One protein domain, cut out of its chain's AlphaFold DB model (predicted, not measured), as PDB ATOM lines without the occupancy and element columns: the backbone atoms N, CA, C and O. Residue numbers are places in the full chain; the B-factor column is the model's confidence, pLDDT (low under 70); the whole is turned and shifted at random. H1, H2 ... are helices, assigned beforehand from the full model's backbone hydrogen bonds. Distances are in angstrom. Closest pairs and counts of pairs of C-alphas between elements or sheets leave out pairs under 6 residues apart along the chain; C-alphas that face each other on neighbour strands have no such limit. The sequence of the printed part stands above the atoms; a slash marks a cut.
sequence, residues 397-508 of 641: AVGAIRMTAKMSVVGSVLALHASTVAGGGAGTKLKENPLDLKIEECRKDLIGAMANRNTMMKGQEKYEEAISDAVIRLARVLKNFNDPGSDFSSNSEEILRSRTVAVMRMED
ATOM      1  N   ALA A 397      69.863 -50.921  38.033       93.50
ATOM      2  CA  ALA A 397      68.517 -50.635  38.527       93.50
ATOM      3  C   ALA A 397      68.385 -50.935  40.028       93.50
ATOM      4  O   ALA A 397      67.846 -50.125  40.779       93.50
ATOM      5  N   VAL A 398      68.958 -52.046  40.499       95.62
ATOM      6  CA  VAL A 398      69.044 -52.384  41.927       95.62
ATOM      7  C   VAL A 398      69.856 -51.339  42.692       95.62
ATOM      8  O   VAL A 398      69.460 -50.933  43.784       95.62
ATOM      9  N   GLY A 399      70.969 -50.866  42.123       92.62
ATOM     10  CA  GLY A 399      71.751 -49.764  42.688       92.62
ATOM     11  C   GLY A 399      70.936 -48.475  42.837       92.62
ATOM     12  O   GLY A 399      70.984 -47.842  43.892       92.62
ATOM     13  N   ALA A 400      70.137 -48.124  41.826       91.38
ATOM     14  CA  ALA A 400      69.239 -46.973  41.875       91.38
ATOM     15  C   ALA A 400      68.146 -47.142  42.946       91.38
ATOM     16  O   ALA A 400      67.964 -46.241  43.760       91.38
ATOM     17  N   ILE A 401      67.489 -48.307  43.026       95.88
ATOM     18  CA  ILE A 401      66.473 -48.608  44.054       95.88
ATOM     19  C   ILE A 401      67.064 -48.464  45.462       95.88
ATOM     20  O   ILE A 401      66.479 -47.791  46.311       95.88
ATOM     21  N   ARG A 402      68.243 -49.052  45.698       94.75
ATOM     22  CA  ARG A 402      68.984 -48.946  46.965       94.75
ATOM     23  C   ARG A 402      69.285 -47.500  47.328       94.75
ATOM     24  O   ARG A 402      69.053 -47.091  48.463       94.75
ATOM     25  N   MET A 403      69.796 -46.729  46.367       91.88
ATOM     26  CA  MET A 403      70.110 -45.320  46.580       91.88
ATOM     27  C   MET A 403      68.847 -44.533  46.927       91.88
ATOM     28  O   MET A 403      68.840 -43.835  47.937       91.88
ATOM     29  N   THR A 404      67.757 -44.705  46.174       94.62
ATOM     30  CA  THR A 404      66.468 -44.061  46.457       94.62
ATOM     31  C   THR A 404      65.949 -44.430  47.844       94.62
ATOM     32  O   THR A 404      65.566 -43.538  48.599       94.62
ATOM     33  N   ALA A 405      65.987 -45.709  48.232       95.94
ATOM     34  CA  ALA A 405      65.546 -46.152  49.553       95.94
ATOM     35  C   ALA A 405      66.386 -45.524  50.679       95.94
ATOM     36  O   ALA A 405      65.828 -44.915  51.593       95.94
ATOM     37  N   LYS A 406      67.721 -45.583  50.577       93.25
ATOM     38  CA  LYS A 406      68.665 -44.973  51.533       93.25
ATOM     39  C   LYS A 406      68.423 -43.471  51.686       93.25
ATOM     40  O   LYS A 406      68.304 -42.958  52.797       93.25
ATOM     41  N   MET A 407      68.340 -42.775  50.560       93.81
ATOM     42  CA  MET A 407      68.129 -41.332  50.501       93.81
ATOM     43  C   MET A 407      66.785 -40.934  51.094       93.81
ATOM     44  O   MET A 407      66.705 -39.958  51.831       93.81
ATOM     45  N   SER A 408      65.746 -41.724  50.832       96.19
ATOM     46  CA  SER A 408      64.413 -41.485  51.377       96.19
ATOM     47  C   SER A 408      64.358 -41.713  52.883       96.19
ATOM     48  O   SER A 408      63.660 -40.976  53.575       96.19
ATOM     49  N   VAL A 409      65.101 -42.691  53.419       96.25
ATOM     50  CA  VAL A 409      65.238 -42.883  54.871       96.25
ATOM     51  C   VAL A 409      65.878 -41.649  55.502       96.25
ATOM     52  O   VAL A 409      65.260 -41.027  56.363       96.25
ATOM     53  N   VAL A 410      67.067 -41.253  55.036       96.06
ATOM     54  CA  VAL A 410      67.802 -40.089  55.562       96.06
ATOM     55  C   VAL A 410      66.972 -38.812  55.425       96.06
ATOM     56  O   VAL A 410      66.728 -38.120  56.412       96.06
ATOM     57  N   GLY A 411      66.466 -38.538  54.224       96.31
ATOM     58  CA  GLY A 411      65.659 -37.359  53.940       96.31
ATOM     59  C   GLY A 411      64.371 -37.302  54.763       96.31
ATOM     60  O   GLY A 411      63.993 -36.224  55.210       96.31
ATOM     61  N   SER A 412      63.716 -38.439  55.033       96.19
ATOM     62  CA  SER A 412      62.512 -38.466  55.881       96.19
ATOM     63  C   SER A 412      62.831 -38.156  57.345       96.19
ATOM     64  O   SER A 412      62.050 -37.461  57.994       96.19
ATOM     65  N   VAL A 413      63.982 -38.603  57.868       96.56
ATOM     66  CA  VAL A 413      64.438 -38.205  59.214       96.56
ATOM     67  C   VAL A 413      64.730 -36.703  59.263       96.56
ATOM     68  O   VAL A 413      64.295 -36.020  60.189       96.56
ATOM     69  N   LEU A 414      65.411 -36.163  58.249       97.12
ATOM     70  CA  LEU A 414      65.705 -34.730  58.163       97.12
ATOM     71  C   LEU A 414      64.429 -33.883  58.064       97.12
ATOM     72  O   LEU A 414      64.289 -32.899  58.791       97.12
ATOM     73  N   ALA A 415      63.470 -34.292  57.231       95.56
ATOM     74  CA  ALA A 415      62.174 -33.630  57.109       95.56
ATOM     75  C   ALA A 415      61.375 -33.689  58.425       95.56
ATOM     76  O   ALA A 415      60.744 -32.703  58.813       95.56
ATOM     77  N   LEU A 416      61.450 -34.805  59.159       94.44
ATOM     78  CA  LEU A 416      60.843 -34.936  60.485       94.44
ATOM     79  C   LEU A 416      61.464 -33.960  61.495       94.44
ATOM     80  O   LEU A 416      60.731 -33.297  62.235       94.44
ATOM     81  N   HIS A 417      62.794 -33.831  61.519       95.56
ATOM     82  CA  HIS A 417      63.484 -32.869  62.386       95.56
ATOM     83  C   HIS A 417      63.148 -31.426  62.014       95.56
ATOM     84  O   HIS A 417      62.806 -30.640  62.898       95.56
ATOM     85  N   ALA A 418      63.146 -31.096  60.720       95.69
ATOM     86  CA  ALA A 418      62.728 -29.787  60.219       95.69
ATOM     87  C   ALA A 418      61.301 -29.447  60.670       95.69
ATOM     88  O   ALA A 418      61.063 -28.379  61.232       95.69
ATOM     89  N   SER A 419      60.364 -30.388  60.514       94.06
ATOM     90  CA  SER A 419      58.984 -30.223  60.972       94.06
ATOM     91  C   SER A 419      58.870 -30.082  62.487       94.06
ATOM     92  O   SER A 419      58.018 -29.336  62.959       94.06
ATOM     93  N   THR A 420      59.681 -30.806  63.256       93.19
ATOM     94  CA  THR A 420      59.645 -30.743  64.723       93.19
ATOM     95  C   THR A 420      60.111 -29.372  65.209       93.19
ATOM     96  O   THR A 420      59.469 -28.767  66.068       93.19
ATOM     97  N   VAL A 421      61.185 -28.847  64.615       93.88
ATOM     98  CA  VAL A 421      61.739 -27.523  64.937       93.88
ATOM     99  C   VAL A 421      60.829 -26.384  64.449       93.88
ATOM    100  O   VAL A 421      60.727 -25.360  65.119       93.88
ATOM    101  N   ALA A 422      60.119 -26.571  63.331       91.06
ATOM    102  CA  ALA A 422      59.131 -25.626  62.800       91.06
ATOM    103  C   ALA A 422      57.806 -25.566  63.596       91.06
ATOM    104  O   ALA A 422      56.930 -24.760  63.277       91.06
ATOM    105  N   GLY A 423      57.644 -26.411  64.622       84.75
ATOM    106  CA  GLY A 423      56.426 -26.541  65.421       84.75
ATOM    107  C   GLY A 423      55.591 -27.757  65.002       84.75
ATOM    108  O   GLY A 423      55.291 -27.950  63.826       84.75
ATOM    109  N   GLY A 424      55.190 -28.580  65.980       64.44
ATOM    110  CA  GLY A 424      54.635 -29.934  65.789       64.44
ATOM    111  C   GLY A 424      53.371 -30.082  64.919       64.44
ATOM    112  O   GLY A 424      52.975 -31.211  64.639       64.44
ATOM    113  N   GLY A 425      52.760 -28.986  64.453       64.75
ATOM    114  CA  GLY A 425      51.679 -28.993  63.456       64.75
ATOM    115  C   GLY A 425      52.149 -29.171  62.003       64.75
ATOM    116  O   GLY A 425      51.385 -29.676  61.177       64.75
ATOM    117  N   ALA A 426      53.418 -28.858  61.697       62.28
ATOM    118  CA  ALA A 426      53.971 -28.885  60.332       62.28
ATOM    119  C   ALA A 426      54.002 -30.288  59.696       62.28
ATOM    120  O   ALA A 426      54.030 -30.417  58.473       62.28
ATOM    121  N   GLY A 427      53.947 -31.352  60.502       68.56
ATOM    122  CA  GLY A 427      54.005 -32.727  59.999       68.56
ATOM    123  C   GLY A 427      52.769 -33.129  59.191       68.56
ATOM    124  O   GLY A 427      52.797 -34.138  58.492       68.56
ATOM    125  N   THR A 428      51.682 -32.355  59.281       78.88
ATOM    126  CA  THR A 428      50.489 -32.526  58.439       78.88
ATOM    127  C   THR A 428      50.735 -32.050  57.011       78.88
ATOM    128  O   THR A 428      50.349 -32.747  56.079       78.88
ATOM    129  N   LYS A 429      51.476 -30.949  56.837       82.94
ATOM    130  CA  LYS A 429      51.854 -30.395  55.529       82.94
ATOM    131  C   LYS A 429      52.759 -31.324  54.731       82.94
ATOM    132  O   LYS A 429      52.568 -31.497  53.538       82.94
ATOM    133  N   LEU A 430      53.666 -32.029  55.408       85.19
ATOM    134  CA  LEU A 430      54.515 -33.050  54.779       85.19
ATOM    135  C   LEU A 430      53.752 -34.308  54.325       85.19
ATOM    136  O   LEU A 430      54.350 -35.187  53.705       85.19
ATOM    137  N   LYS A 431      52.468 -34.442  54.682       84.94
ATOM    138  CA  LYS A 431      51.596 -35.559  54.285       84.94
ATOM    139  C   LYS A 431      50.592 -35.176  53.199       84.94
ATOM    140  O   LYS A 431      49.844 -36.048  52.761       84.94
ATOM    141  N   GLU A 432      50.540 -33.906  52.802       82.50
ATOM    142  CA  GLU A 432      49.676 -33.457  51.713       82.50
ATOM    143  C   GLU A 432      50.149 -34.072  50.384       82.50
ATOM    144  O   GLU A 432      51.343 -34.269  50.158       82.50
ATOM    145  N   ASN A 433      49.198 -34.447  49.530       78.25
ATOM    146  CA  ASN A 433      49.468 -34.974  48.197       78.25
ATOM    147  C   ASN A 433      48.418 -34.405  47.226       78.25
ATOM    148  O   ASN A 433      47.252 -34.803  47.322       78.25
ATOM    149  N   PRO A 434      48.792 -33.479  46.324       81.94
ATOM    150  CA  PRO A 434      50.149 -32.961  46.111       81.94
ATOM    151  C   PRO A 434      50.675 -32.122  47.291       81.94
ATOM    152  O   PRO A 434      49.894 -31.625  48.101       81.94
ATOM    153  N   LEU A 435      52.003 -31.996  47.395       85.31
ATOM    154  CA  LEU A 435      52.647 -31.078  48.337       85.31
ATOM    155  C   LEU A 435      52.437 -29.627  47.883       85.31
ATOM    156  O   LEU A 435      52.296 -29.356  46.690       85.31
ATOM    157  N   ASP A 436      52.466 -28.691  48.831       90.31
ATOM    158  CA  ASP A 436      52.546 -27.264  48.511       90.31
ATOM    159  C   ASP A 436      53.808 -26.963  47.682       90.31
ATOM    160  O   ASP A 436      54.880 -27.499  47.975       90.31
ATOM    161  N   LEU A 437      53.695 -26.083  46.680       89.25
ATOM    162  CA  LEU A 437      54.775 -25.767  45.737       89.25
ATOM    163  C   LEU A 437      56.081 -25.360  46.438       89.25
ATOM    164  O   LEU A 437      57.151 -25.825  46.051       89.25
ATOM    165  N   LYS A 438      56.019 -24.574  47.522       92.19
ATOM    166  CA  LYS A 438      57.227 -24.140  48.251       92.19
ATOM    167  C   LYS A 438      57.882 -25.287  49.016       92.19
ATOM    168  O   LYS A 438      59.102 -25.317  49.190       92.19
ATOM    169  N   ILE A 439      57.074 -26.224  49.511       92.50
ATOM    170  CA  ILE A 439      57.568 -27.435  50.175       92.50
ATOM    171  C   ILE A 439      58.183 -28.371  49.134       92.50
ATOM    172  O   ILE A 439      59.243 -28.940  49.388       92.50
ATOM    173  N   GLU A 440      57.557 -28.490  47.965       91.12
ATOM    174  CA  GLU A 440      58.055 -29.272  46.835       91.12
ATOM    175  C   GLU A 440      59.396 -28.734  46.312       91.12
ATOM    176  O   GLU A 440      60.322 -29.509  46.083       91.12
ATOM    177  N   GLU A 441      59.565 -27.415  46.212       90.81
ATOM    178  CA  GLU A 441      60.859 -26.790  45.903       90.81
ATOM    179  C   GLU A 441      61.923 -27.145  46.948       90.81
ATOM    180  O   GLU A 441      63.006 -27.617  46.603       90.81
ATOM    181  N   CYS A 442      61.606 -27.015  48.242       94.75
ATOM    182  CA  CYS A 442      62.533 -27.394  49.314       94.75
ATOM    183  C   CYS A 442      62.869 -28.895  49.300       94.75
ATOM    184  O   CYS A 442      63.973 -29.298  49.669       94.75
ATOM    185  N   ARG A 443      61.918 -29.737  48.882       93.81
ATOM    186  CA  ARG A 443      62.105 -31.177  48.698       93.81
ATOM    187  C   ARG A 443      63.078 -31.464  47.563       93.81
ATOM    188  O   ARG A 443      64.027 -32.219  47.775       93.81
ATOM    189  N   LYS A 444      62.886 -30.832  46.400       91.50
ATOM    190  CA  LYS A 444      63.812 -30.905  45.259       91.50
ATOM    191  C   LYS A 444      65.211 -30.413  45.656       91.50
ATOM    192  O   LYS A 444      66.185 -31.110  45.379       91.50
ATOM    193  N   ASP A 445      65.311 -29.300  46.387       92.69
ATOM    194  CA  ASP A 445      66.577 -28.762  46.912       92.69
ATOM    195  C   ASP A 445      67.295 -29.769  47.824       92.69
ATOM    196  O   ASP A 445      68.493 -30.013  47.667       92.69
ATOM    197  N   LEU A 446      66.572 -30.395  48.761       95.00
ATOM    198  CA  LEU A 446      67.146 -31.386  49.675       95.00
ATOM    199  C   LEU A 446      67.608 -32.647  48.933       95.00
ATOM    200  O   LEU A 446      68.701 -33.155  49.195       95.00
ATOM    201  N   ILE A 447      66.804 -33.143  47.989       92.38
ATOM    202  CA  ILE A 447      67.177 -34.269  47.124       92.38
ATOM    203  C   ILE A 447      68.441 -33.931  46.335       92.38
ATOM    204  O   ILE A 447      69.387 -34.719  46.340       92.38
ATOM    205  N   GLY A 448      68.486 -32.750  45.716       90.06
ATOM    206  CA  GLY A 448      69.638 -32.266  44.963       90.06
ATOM    207  C   GLY A 448      70.894 -32.156  45.827       90.06
ATOM    208  O   GLY A 448      71.957 -32.629  45.423       90.06
ATOM    209  N   ALA A 449      70.778 -31.609  47.041       92.81
ATOM    210  CA  ALA A 449      71.890 -31.494  47.984       92.81
ATOM    211  C   ALA A 449      72.476 -32.865  48.348       92.81
ATOM    212  O   ALA A 449      73.692 -33.047  48.297       92.81
ATOM    213  N   MET A 450      71.619 -33.847  48.644       92.19
ATOM    214  CA  MET A 450      72.051 -35.202  48.986       92.19
ATOM    215  C   MET A 450      72.512 -36.028  47.759       92.19
ATOM    216  O   MET A 450      73.293 -36.966  47.887       92.19
ATOM    217  N   ALA A 451      72.053 -35.713  46.544       89.00
ATOM    218  CA  ALA A 451      72.501 -36.389  45.321       89.00
ATOM    219  C   ALA A 451      73.835 -35.830  44.780       89.00
ATOM    220  O   ALA A 451      74.494 -36.464  43.947       89.00
ATOM    221  N   ASN A 452      74.261 -34.651  45.245       86.56
ATOM    222  CA  ASN A 452      75.409 -33.931  44.707       86.56
ATOM    223  C   ASN A 452      76.759 -34.543  45.129       86.56
ATOM    224  O   ASN A 452      77.412 -34.117  46.088       86.56
ATOM    225  N   ARG A 453      77.236 -35.497  44.322       78.75
ATOM    226  CA  ARG A 453      78.559 -36.124  44.484       78.75
ATOM    227  C   ARG A 453      79.720 -35.129  44.417       78.75
ATOM    228  O   ARG A 453      80.737 -35.356  45.064       78.75
ATOM    229  N   ASN A 454      79.589 -34.019  43.686       79.75
ATOM    230  CA  ASN A 454      80.666 -33.027  43.589       79.75
ATOM    231  C   ASN A 454      80.917 -32.338  44.932       79.75
ATOM    232  O   ASN A 454      82.061 -32.014  45.247       79.75
ATOM    233  N   THR A 455      79.873 -32.121  45.733       77.00
ATOM    234  CA  THR A 455      80.024 -31.570  47.085       77.00
ATOM    235  C   THR A 455      80.682 -32.584  48.014       77.00
ATOM    236  O   THR A 455      81.604 -32.218  48.737       77.00
ATOM    237  N   MET A 456      80.304 -33.862  47.920       76.38
ATOM    238  CA  MET A 456      80.952 -34.951  48.664       76.38
ATOM    239  C   MET A 456      82.460 -35.037  48.363       76.38
ATOM    240  O   MET A 456      83.268 -35.154  49.281       76.38
ATOM    241  N   MET A 457      82.863 -34.873  47.097       77.81
ATOM    242  CA  MET A 457      84.279 -34.845  46.691       77.81
ATOM    243  C   MET A 457      85.062 -33.651  47.263       77.81
ATOM    244  O   MET A 457      86.287 -33.707  47.362       77.81
ATOM    245  N   LYS A 458      84.381 -32.564  47.652       83.06
ATOM    246  CA  LYS A 458      85.004 -31.391  48.290       83.06
ATOM    247  C   LYS A 458      85.209 -31.564  49.802       83.06
ATOM    248  O   LYS A 458      85.781 -30.663  50.417       83.06
ATOM    249  N   GLY A 459      84.758 -32.680  50.378       90.56
ATOM    250  CA  GLY A 459      84.896 -33.030  51.790       90.56
ATOM    251  C   GLY A 459      83.551 -33.258  52.485       90.56
ATOM    252  O   GLY A 459      82.556 -32.608  52.166       90.56
ATOM    253  N   GLN A 460      83.550 -34.158  53.473       90.56
ATOM    254  CA  GLN A 460      82.363 -34.543  54.247       90.56
ATOM    255  C   GLN A 460      81.680 -33.340  54.916       90.56
ATOM    256  O   GLN A 460      80.464 -33.218  54.853       90.56
ATOM    257  N   GLU A 461      82.451 -32.414  55.494       93.06
ATOM    258  CA  GLU A 461      81.906 -31.236  56.187       93.06
ATOM    259  C   GLU A 461      81.093 -30.330  55.250       93.06
ATOM    260  O   GLU A 461      79.984 -29.931  55.588       93.06
ATOM    261  N   LYS A 462      81.591 -30.067  54.033       92.88
ATOM    262  CA  LYS A 462      80.870 -29.253  53.033       92.88
ATOM    263  C   LYS A 462      79.591 -29.928  52.551       92.88
ATOM    264  O   LYS A 462      78.633 -29.257  52.180       92.88
ATOM    265  N   TYR A 463      79.596 -31.255  52.511       92.31
ATOM    266  CA  TYR A 463      78.425 -32.039  52.155       92.31
ATOM    267  C   TYR A 463      77.364 -31.995  53.264       92.31
ATOM    268  O   TYR A 463      76.203 -31.707  52.982       92.31
ATOM    269  N   GLU A 464      77.771 -32.169  54.526       94.88
ATOM    270  CA  GLU A 464      76.904 -32.004  55.703       94.88
ATOM    271  C   GLU A 464      76.339 -30.574  55.812       94.88
ATOM    272  O   GLU A 464      75.164 -30.396  56.147       94.88
ATOM    273  N   GLU A 465      77.139 -29.554  55.482       94.88
ATOM    274  CA  GLU A 465      76.730 -28.144  55.464       94.88
ATOM    275  C   GLU A 465      75.672 -27.866  54.388       94.88
ATOM    276  O   GLU A 465      74.612 -27.327  54.705       94.88
ATOM    277  N   ALA A 466      75.903 -28.305  53.145       95.25
ATOM    278  CA  ALA A 466      74.958 -28.114  52.044       95.25
ATOM    279  C   ALA A 466      73.595 -28.774  52.319       95.25
ATOM    280  O   ALA A 466      72.547 -28.198  52.019       95.25
ATOM    281  N   ILE A 467      73.597 -29.968  52.922       96.62
ATOM    282  CA  ILE A 467      72.365 -30.646  53.341       96.62
ATOM    283  C   ILE A 467      71.705 -29.876  54.483       96.62
ATOM    284  O   ILE A 467      70.505 -29.621  54.427       96.62
ATOM    285  N   SER A 468      72.473 -29.448  55.491       97.12
ATOM    286  CA  SER A 468      71.940 -28.663  56.612       97.12
ATOM    287  C   SER A 468      71.246 -27.385  56.140       97.12
ATOM    288  O   SER A 468      70.167 -27.060  56.632       97.12
ATOM    289  N   ASP A 469      71.818 -26.685  55.160       97.00
ATOM    290  CA  ASP A 469      71.233 -25.468  54.595       97.00
ATOM    291  C   ASP A 469      69.891 -25.735  53.895       97.00
ATOM    292  O   ASP A 469      68.936 -24.972  54.077       97.00
ATOM    293  N   ALA A 470      69.783 -26.840  53.149       97.44
ATOM    294  CA  ALA A 470      68.526 -27.260  52.530       97.44
ATOM    295  C   ALA A 470      67.459 -27.620  53.583       97.44
ATOM    296  O   ALA A 470      66.303 -27.207  53.476       97.44
ATOM    297  N   VAL A 471      67.846 -28.321  54.653       97.50
ATOM    298  CA  VAL A 471      66.939 -28.695  55.754       97.50
ATOM    299  C   VAL A 471      66.472 -27.461  56.540       97.50
ATOM    300  O   VAL A 471      65.297 -27.366  56.898       97.50
ATOM    301  N   ILE A 472      67.347 -26.475  56.765       97.44
ATOM    302  CA  ILE A 472      66.982 -25.192  57.386       97.44
ATOM    303  C   ILE A 472      65.998 -24.421  56.504       97.44
ATOM    304  O   ILE A 472      65.015 -23.886  57.017       97.44
ATOM    305  N   ARG A 473      66.220 -24.383  55.184       96.31
ATOM    306  CA  ARG A 473      65.287 -23.756  54.238       96.31
ATOM    307  C   ARG A 473      63.896 -24.382  54.339       96.31
ATOM    308  O   ARG A 473      62.923 -23.649  54.513       96.31
ATOM    309  N   LEU A 474      63.820 -25.714  54.345       96.19
ATOM    310  CA  LEU A 474      62.571 -26.444  54.556       96.19
ATOM    311  C   LEU A 474      61.914 -26.069  55.897       96.19
ATOM    312  O   LEU A 474      60.727 -25.757  55.935       96.19
ATOM    313  N   ALA A 475      62.675 -26.047  56.995       96.06
ATOM    314  CA  ALA A 475      62.147 -25.710  58.318       96.06
ATOM    315  C   ALA A 475      61.607 -24.271  58.398       96.06
ATOM    316  O   ALA A 475      60.573 -24.041  59.028       96.06
ATOM    317  N   ARG A 476      62.256 -23.308  57.728       95.31
ATOM    318  CA  ARG A 476      61.773 -21.922  57.615       95.31
ATOM    319  C   ARG A 476      60.447 -21.851  56.857       95.31
ATOM    320  O   ARG A 476      59.518 -21.203  57.334       95.31
ATOM    321  N   VAL A 477      60.334 -22.548  55.724       94.12
ATOM    322  CA  VAL A 477      59.083 -22.621  54.946       94.12
ATOM    323  C   VAL A 477      57.959 -23.228  55.788       94.12
ATOM    324  O   VAL A 477      56.893 -22.628  55.903       94.12
ATOM    325  N   LEU A 478      58.213 -24.353  56.459       93.88
ATOM    326  CA  LEU A 478      57.236 -24.998  57.343       93.88
ATOM    327  C   LEU A 478      56.815 -24.101  58.516       93.88
ATOM    328  O   LEU A 478      55.637 -24.068  58.871       93.88
ATOM    329  N   LYS A 479      57.753 -23.355  59.110       92.94
ATOM    330  CA  LYS A 479      57.449 -22.426  60.204       92.94
ATOM    331  C   LYS A 479      56.552 -21.286  59.729       92.94
ATOM    332  O   LYS A 479      55.563 -20.993  60.391       92.94
ATOM    333  N   ASN A 480      56.848 -20.713  58.564       90.94
ATOM    334  CA  ASN A 480      56.038 -19.650  57.970       90.94
ATOM    335  C   ASN A 480      54.598 -20.098  57.681       90.94
ATOM    336  O   ASN A 480      53.688 -19.281  57.773       90.94
ATOM    337  N   PHE A 481      54.375 -21.378  57.359       87.75
ATOM    338  CA  PHE A 481      53.024 -21.930  57.216       87.75
ATOM    339  C   PHE A 481      52.278 -22.060  58.547       87.75
ATOM    340  O   PHE A 481      51.070 -21.836  58.590       87.75
ATOM    341  N   ASN A 482      52.973 -22.442  59.619       85.00
ATOM    342  CA  ASN A 482      52.355 -22.641  60.931       85.00
ATOM    343  C   ASN A 482      52.084 -21.327  61.672       85.00
ATOM    344  O   ASN A 482      51.064 -21.204  62.343       85.00
ATOM    345  N   ASP A 483      53.021 -20.385  61.593       87.88
ATOM    346  CA  ASP A 483      52.991 -19.120  62.325       87.88
ATOM    347  C   ASP A 483      53.530 -17.990  61.427       87.88
ATOM    348  O   ASP A 483      54.720 -17.639  61.494       87.88
ATOM    349  N   PRO A 484      52.684 -17.467  60.513       86.81
ATOM    350  CA  PRO A 484      53.073 -16.443  59.553       86.81
ATOM    351  C   PRO A 484      53.595 -15.182  60.247       86.81
ATOM    352  O   PRO A 484      52.914 -14.584  61.075       86.81
ATOM    353  N   GLY A 485      54.801 -14.749  59.875       81.19
ATOM    354  CA  GLY A 485      55.453 -13.573  60.461       81.19
ATOM    355  C   GLY A 485      56.314 -13.868  61.692       81.19
ATOM    356  O   GLY A 485      56.901 -12.942  62.247       81.19
ATOM    357  N   SER A 486      56.430 -15.134  62.108       87.06
ATOM    358  CA  SER A 486      57.369 -15.539  63.154       87.06
ATOM    359  C   SER A 486      58.762 -15.845  62.589       87.06
ATOM    360  O   SER A 486      58.939 -16.691  61.713       87.06
ATOM    361  N   ASP A 487      59.793 -15.203  63.141       87.31
ATOM    362  CA  ASP A 487      61.171 -15.428  62.696       87.31
ATOM    363  C   ASP A 487      61.685 -16.813  63.110       87.31
ATOM    364  O   ASP A 487      61.522 -17.258  64.254       87.31
ATOM    365  N   PHE A 488      62.355 -17.516  62.196       91.50
ATOM    366  CA  PHE A 488      63.064 -18.756  62.516       91.50
ATOM    367  C   PHE A 488      64.308 -18.431  63.358       91.50
ATOM    368  O   PHE A 488      65.190 -17.703  62.914       91.50
ATOM    369  N   SER A 489      64.355 -18.915  64.604       94.00
ATOM    370  CA  SER A 489      65.381 -18.481  65.563       94.00
ATOM    371  C   SER A 489      66.757 -19.072  65.244       94.00
ATOM    372  O   SER A 489      66.850 -20.216  64.800       94.00
ATOM    373  N   SER A 490      67.840 -18.351  65.554       94.06
ATOM    374  CA  SER A 490      69.213 -18.857  65.380       94.06
ATOM    375  C   SER A 490      69.481 -20.142  66.174       94.06
ATOM    376  O   SER A 490      70.140 -21.053  65.682       94.06
ATOM    377  N   ASN A 491      68.901 -20.261  67.371       95.12
ATOM    378  CA  ASN A 491      68.979 -21.475  68.184       95.12
ATOM    379  C   ASN A 491      68.305 -22.675  67.490       95.12
ATOM    380  O   ASN A 491      68.811 -23.793  67.536       95.12
ATOM    381  N   SER A 492      67.178 -22.450  66.806       94.88
ATOM    382  CA  SER A 492      66.511 -23.477  65.993       94.88
ATOM    383  C   SER A 492      67.397 -23.953  64.838       94.88
ATOM    384  O   SER A 492      67.417 -25.147  64.544       94.88
ATOM    385  N   GLU A 493      68.149 -23.046  64.207       96.12
ATOM    386  CA  GLU A 493      69.103 -23.395  63.147       96.12
ATOM    387  C   GLU A 493      70.256 -24.242  63.676       96.12
ATOM    388  O   GLU A 493      70.560 -25.279  63.096       96.12
ATOM    389  N   GLU A 494      70.862 -23.850  64.797       95.88
ATOM    390  CA  GLU A 494      71.974 -24.591  65.402       95.88
ATOM    391  C   GLU A 494      71.561 -26.014  65.808       95.88
ATOM    392  O   GLU A 494      72.261 -26.983  65.494       95.88
ATOM    393  N   ILE A 495      70.376 -26.166  66.413       96.12
ATOM    394  CA  ILE A 495      69.796 -27.479  66.734       96.12
ATOM    395  C   ILE A 495      69.652 -28.327  65.465       96.12
ATOM    396  O   ILE A 495      70.007 -29.508  65.464       96.12
ATOM    397  N   LEU A 496      69.145 -27.740  64.379       96.56
ATOM    398  CA  LEU A 496      68.895 -28.458  63.135       96.56
ATOM    399  C   LEU A 496      70.195 -28.839  62.412       96.56
ATOM    400  O   LEU A 496      70.276 -29.948  61.884       96.56
ATOM    401  N   ARG A 497      71.234 -27.994  62.459       97.38
ATOM    402  CA  ARG A 497      72.583 -28.342  61.972       97.38
ATOM    403  C   ARG A 497      73.156 -29.521  62.751       97.38
ATOM    404  O   ARG A 497      73.573 -30.505  62.150       97.38
ATOM    405  N   SER A 498      73.106 -29.465  64.083       96.69
ATOM    406  CA  SER A 498      73.587 -30.554  64.944       96.69
ATOM    407  C   SER A 498      72.858 -31.874  64.660       96.69
ATOM    408  O   SER A 498      73.498 -32.915  64.507       96.69
ATOM    409  N   ARG A 499      71.527 -31.836  64.508       96.31
ATOM    410  CA  ARG A 499      70.726 -33.017  64.146       96.31
ATOM    411  C   ARG A 499      71.033 -33.528  62.748       96.31
ATOM    412  O   ARG A 499      71.128 -34.735  62.570       96.31
ATOM    413  N   THR A 500      71.228 -32.637  61.782       96.81
ATOM    414  CA  THR A 500      71.592 -33.025  60.416       96.81
ATOM    415  C   THR A 500      72.923 -33.766  60.404       96.81
ATOM    416  O   THR A 500      73.002 -34.844  59.827       96.81
ATOM    417  N   VAL A 501      73.938 -33.270  61.118       95.94
ATOM    418  CA  VAL A 501      75.230 -33.960  61.257       95.94
ATOM    419  C   VAL A 501      75.057 -35.339  61.900       95.94
ATOM    420  O   VAL A 501      75.556 -36.324  61.360       95.94
ATOM    421  N   ALA A 502      74.301 -35.444  62.999       95.75
ATOM    422  CA  ALA A 502      74.034 -36.732  63.647       95.75
ATOM    423  C   ALA A 502      73.330 -37.726  62.701       95.75
ATOM    424  O   ALA A 502      73.660 -38.910  62.677       95.75
ATOM    425  N   VAL A 503      72.392 -37.245  61.879       95.88
ATOM    426  CA  VAL A 503      71.711 -38.060  60.867       95.88
ATOM    427  C   VAL A 503      72.682 -38.514  59.775       95.88
ATOM    428  O   VAL A 503      72.730 -39.698  59.449       95.88
ATOM    429  N   MET A 504      73.498 -37.604  59.238       93.44
ATOM    430  CA  MET A 504      74.473 -37.914  58.186       93.44
ATOM    431  C   MET A 504      75.573 -38.872  58.654       93.44
ATOM    432  O   MET A 504      76.111 -39.629  57.847       93.44
ATOM    433  N   ARG A 505      75.867 -38.876  59.957       91.62
ATOM    434  CA  ARG A 505      76.798 -39.802  60.614       91.62
ATOM    435  C   ARG A 505      76.152 -41.091  61.105       91.62
ATOM    436  O   ARG A 505      76.837 -41.905  61.711       91.62
ATOM    437  N   MET A 506      74.863 -41.299  60.829       90.00
ATOM    438  CA  MET A 506      74.123 -42.500  61.231       90.00
ATOM    439  C   MET A 506      73.981 -42.682  62.752       90.00
ATOM    440  O   MET A 506      73.681 -43.775  63.226       90.00
ATOM    441  N   GLU A 507      74.163 -41.609  63.521       92.31
ATOM    442  CA  GLU A 507      74.062 -41.604  64.986       92.31
ATOM    443  C   GLU A 507      72.615 -41.385  65.460       92.31
ATOM    444  O   GLU A 507      72.283 -41.643  66.619       92.31
ATOM    445  N   ASP A 508      71.728 -40.922  64.572       92.94
ATOM    446  CA  ASP A 508      70.323 -40.694  64.900       92.94
ATOM    447  C   ASP A 508      69.528 -42.020  64.985       92.94
ATOM    448  O   ASP A 508      69.433 -42.763  63.999       92.94
TER     449      ASP A 508
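What this domain is: This is residues 397 to 508 of the 641 residues of the protein "Hypothetical protein" of Chaetoceros debilis (UniProt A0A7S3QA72). Two pairs of helices, H1 with H6 and H3 with H5, pack as two crossed layers; residues 397 to 402 of H1 stick out. Short H2 and H4 pack near opposite ends of H5. The printed part has 112 residues with six named helices, H1 to H6, and no named strand. It is all helix and compact, with radius of gyration of the C-alphas 13.9 A and spans 41 by 31 by 22 A.

How they stand to each other: H1, residues 397 to 421, and H2, residues 426 to 431, form a hairpin; their closest C-alphas, Ser 419 and Ala 426, are 5.2 A apart. H3, residues 437 to 451, touches the hub H5, residues 460 to 482, at a shallow tilt of 11 degrees, opposite ways; closest C-alphas Leu 446 and Ala 470, 5.2 A. H4, residues 453 to 457, touches H5; closest C-alphas Met 456 and Tyr 463, 5.2 A. H6, residues 490 to 504, touches H5 at a steep tilt of 51 degrees; closest C-alphas Ser 468 and Arg 497, 5.4 A. Every O i to N i+4 pair is within hydrogen-bond range except in H2, 1 of 2.

Where its parts are: H1, 35.7 A long, begins at C-alpha 397 (68.517, -50.635, 38.527); H5 spans 33.0 A; H6 ends at C-alpha 504 (74.473, -37.914, 58.186).

The domain as a whole: The printed part has no cut and no long link. Residues 424 to 427 have pLDDT under 70.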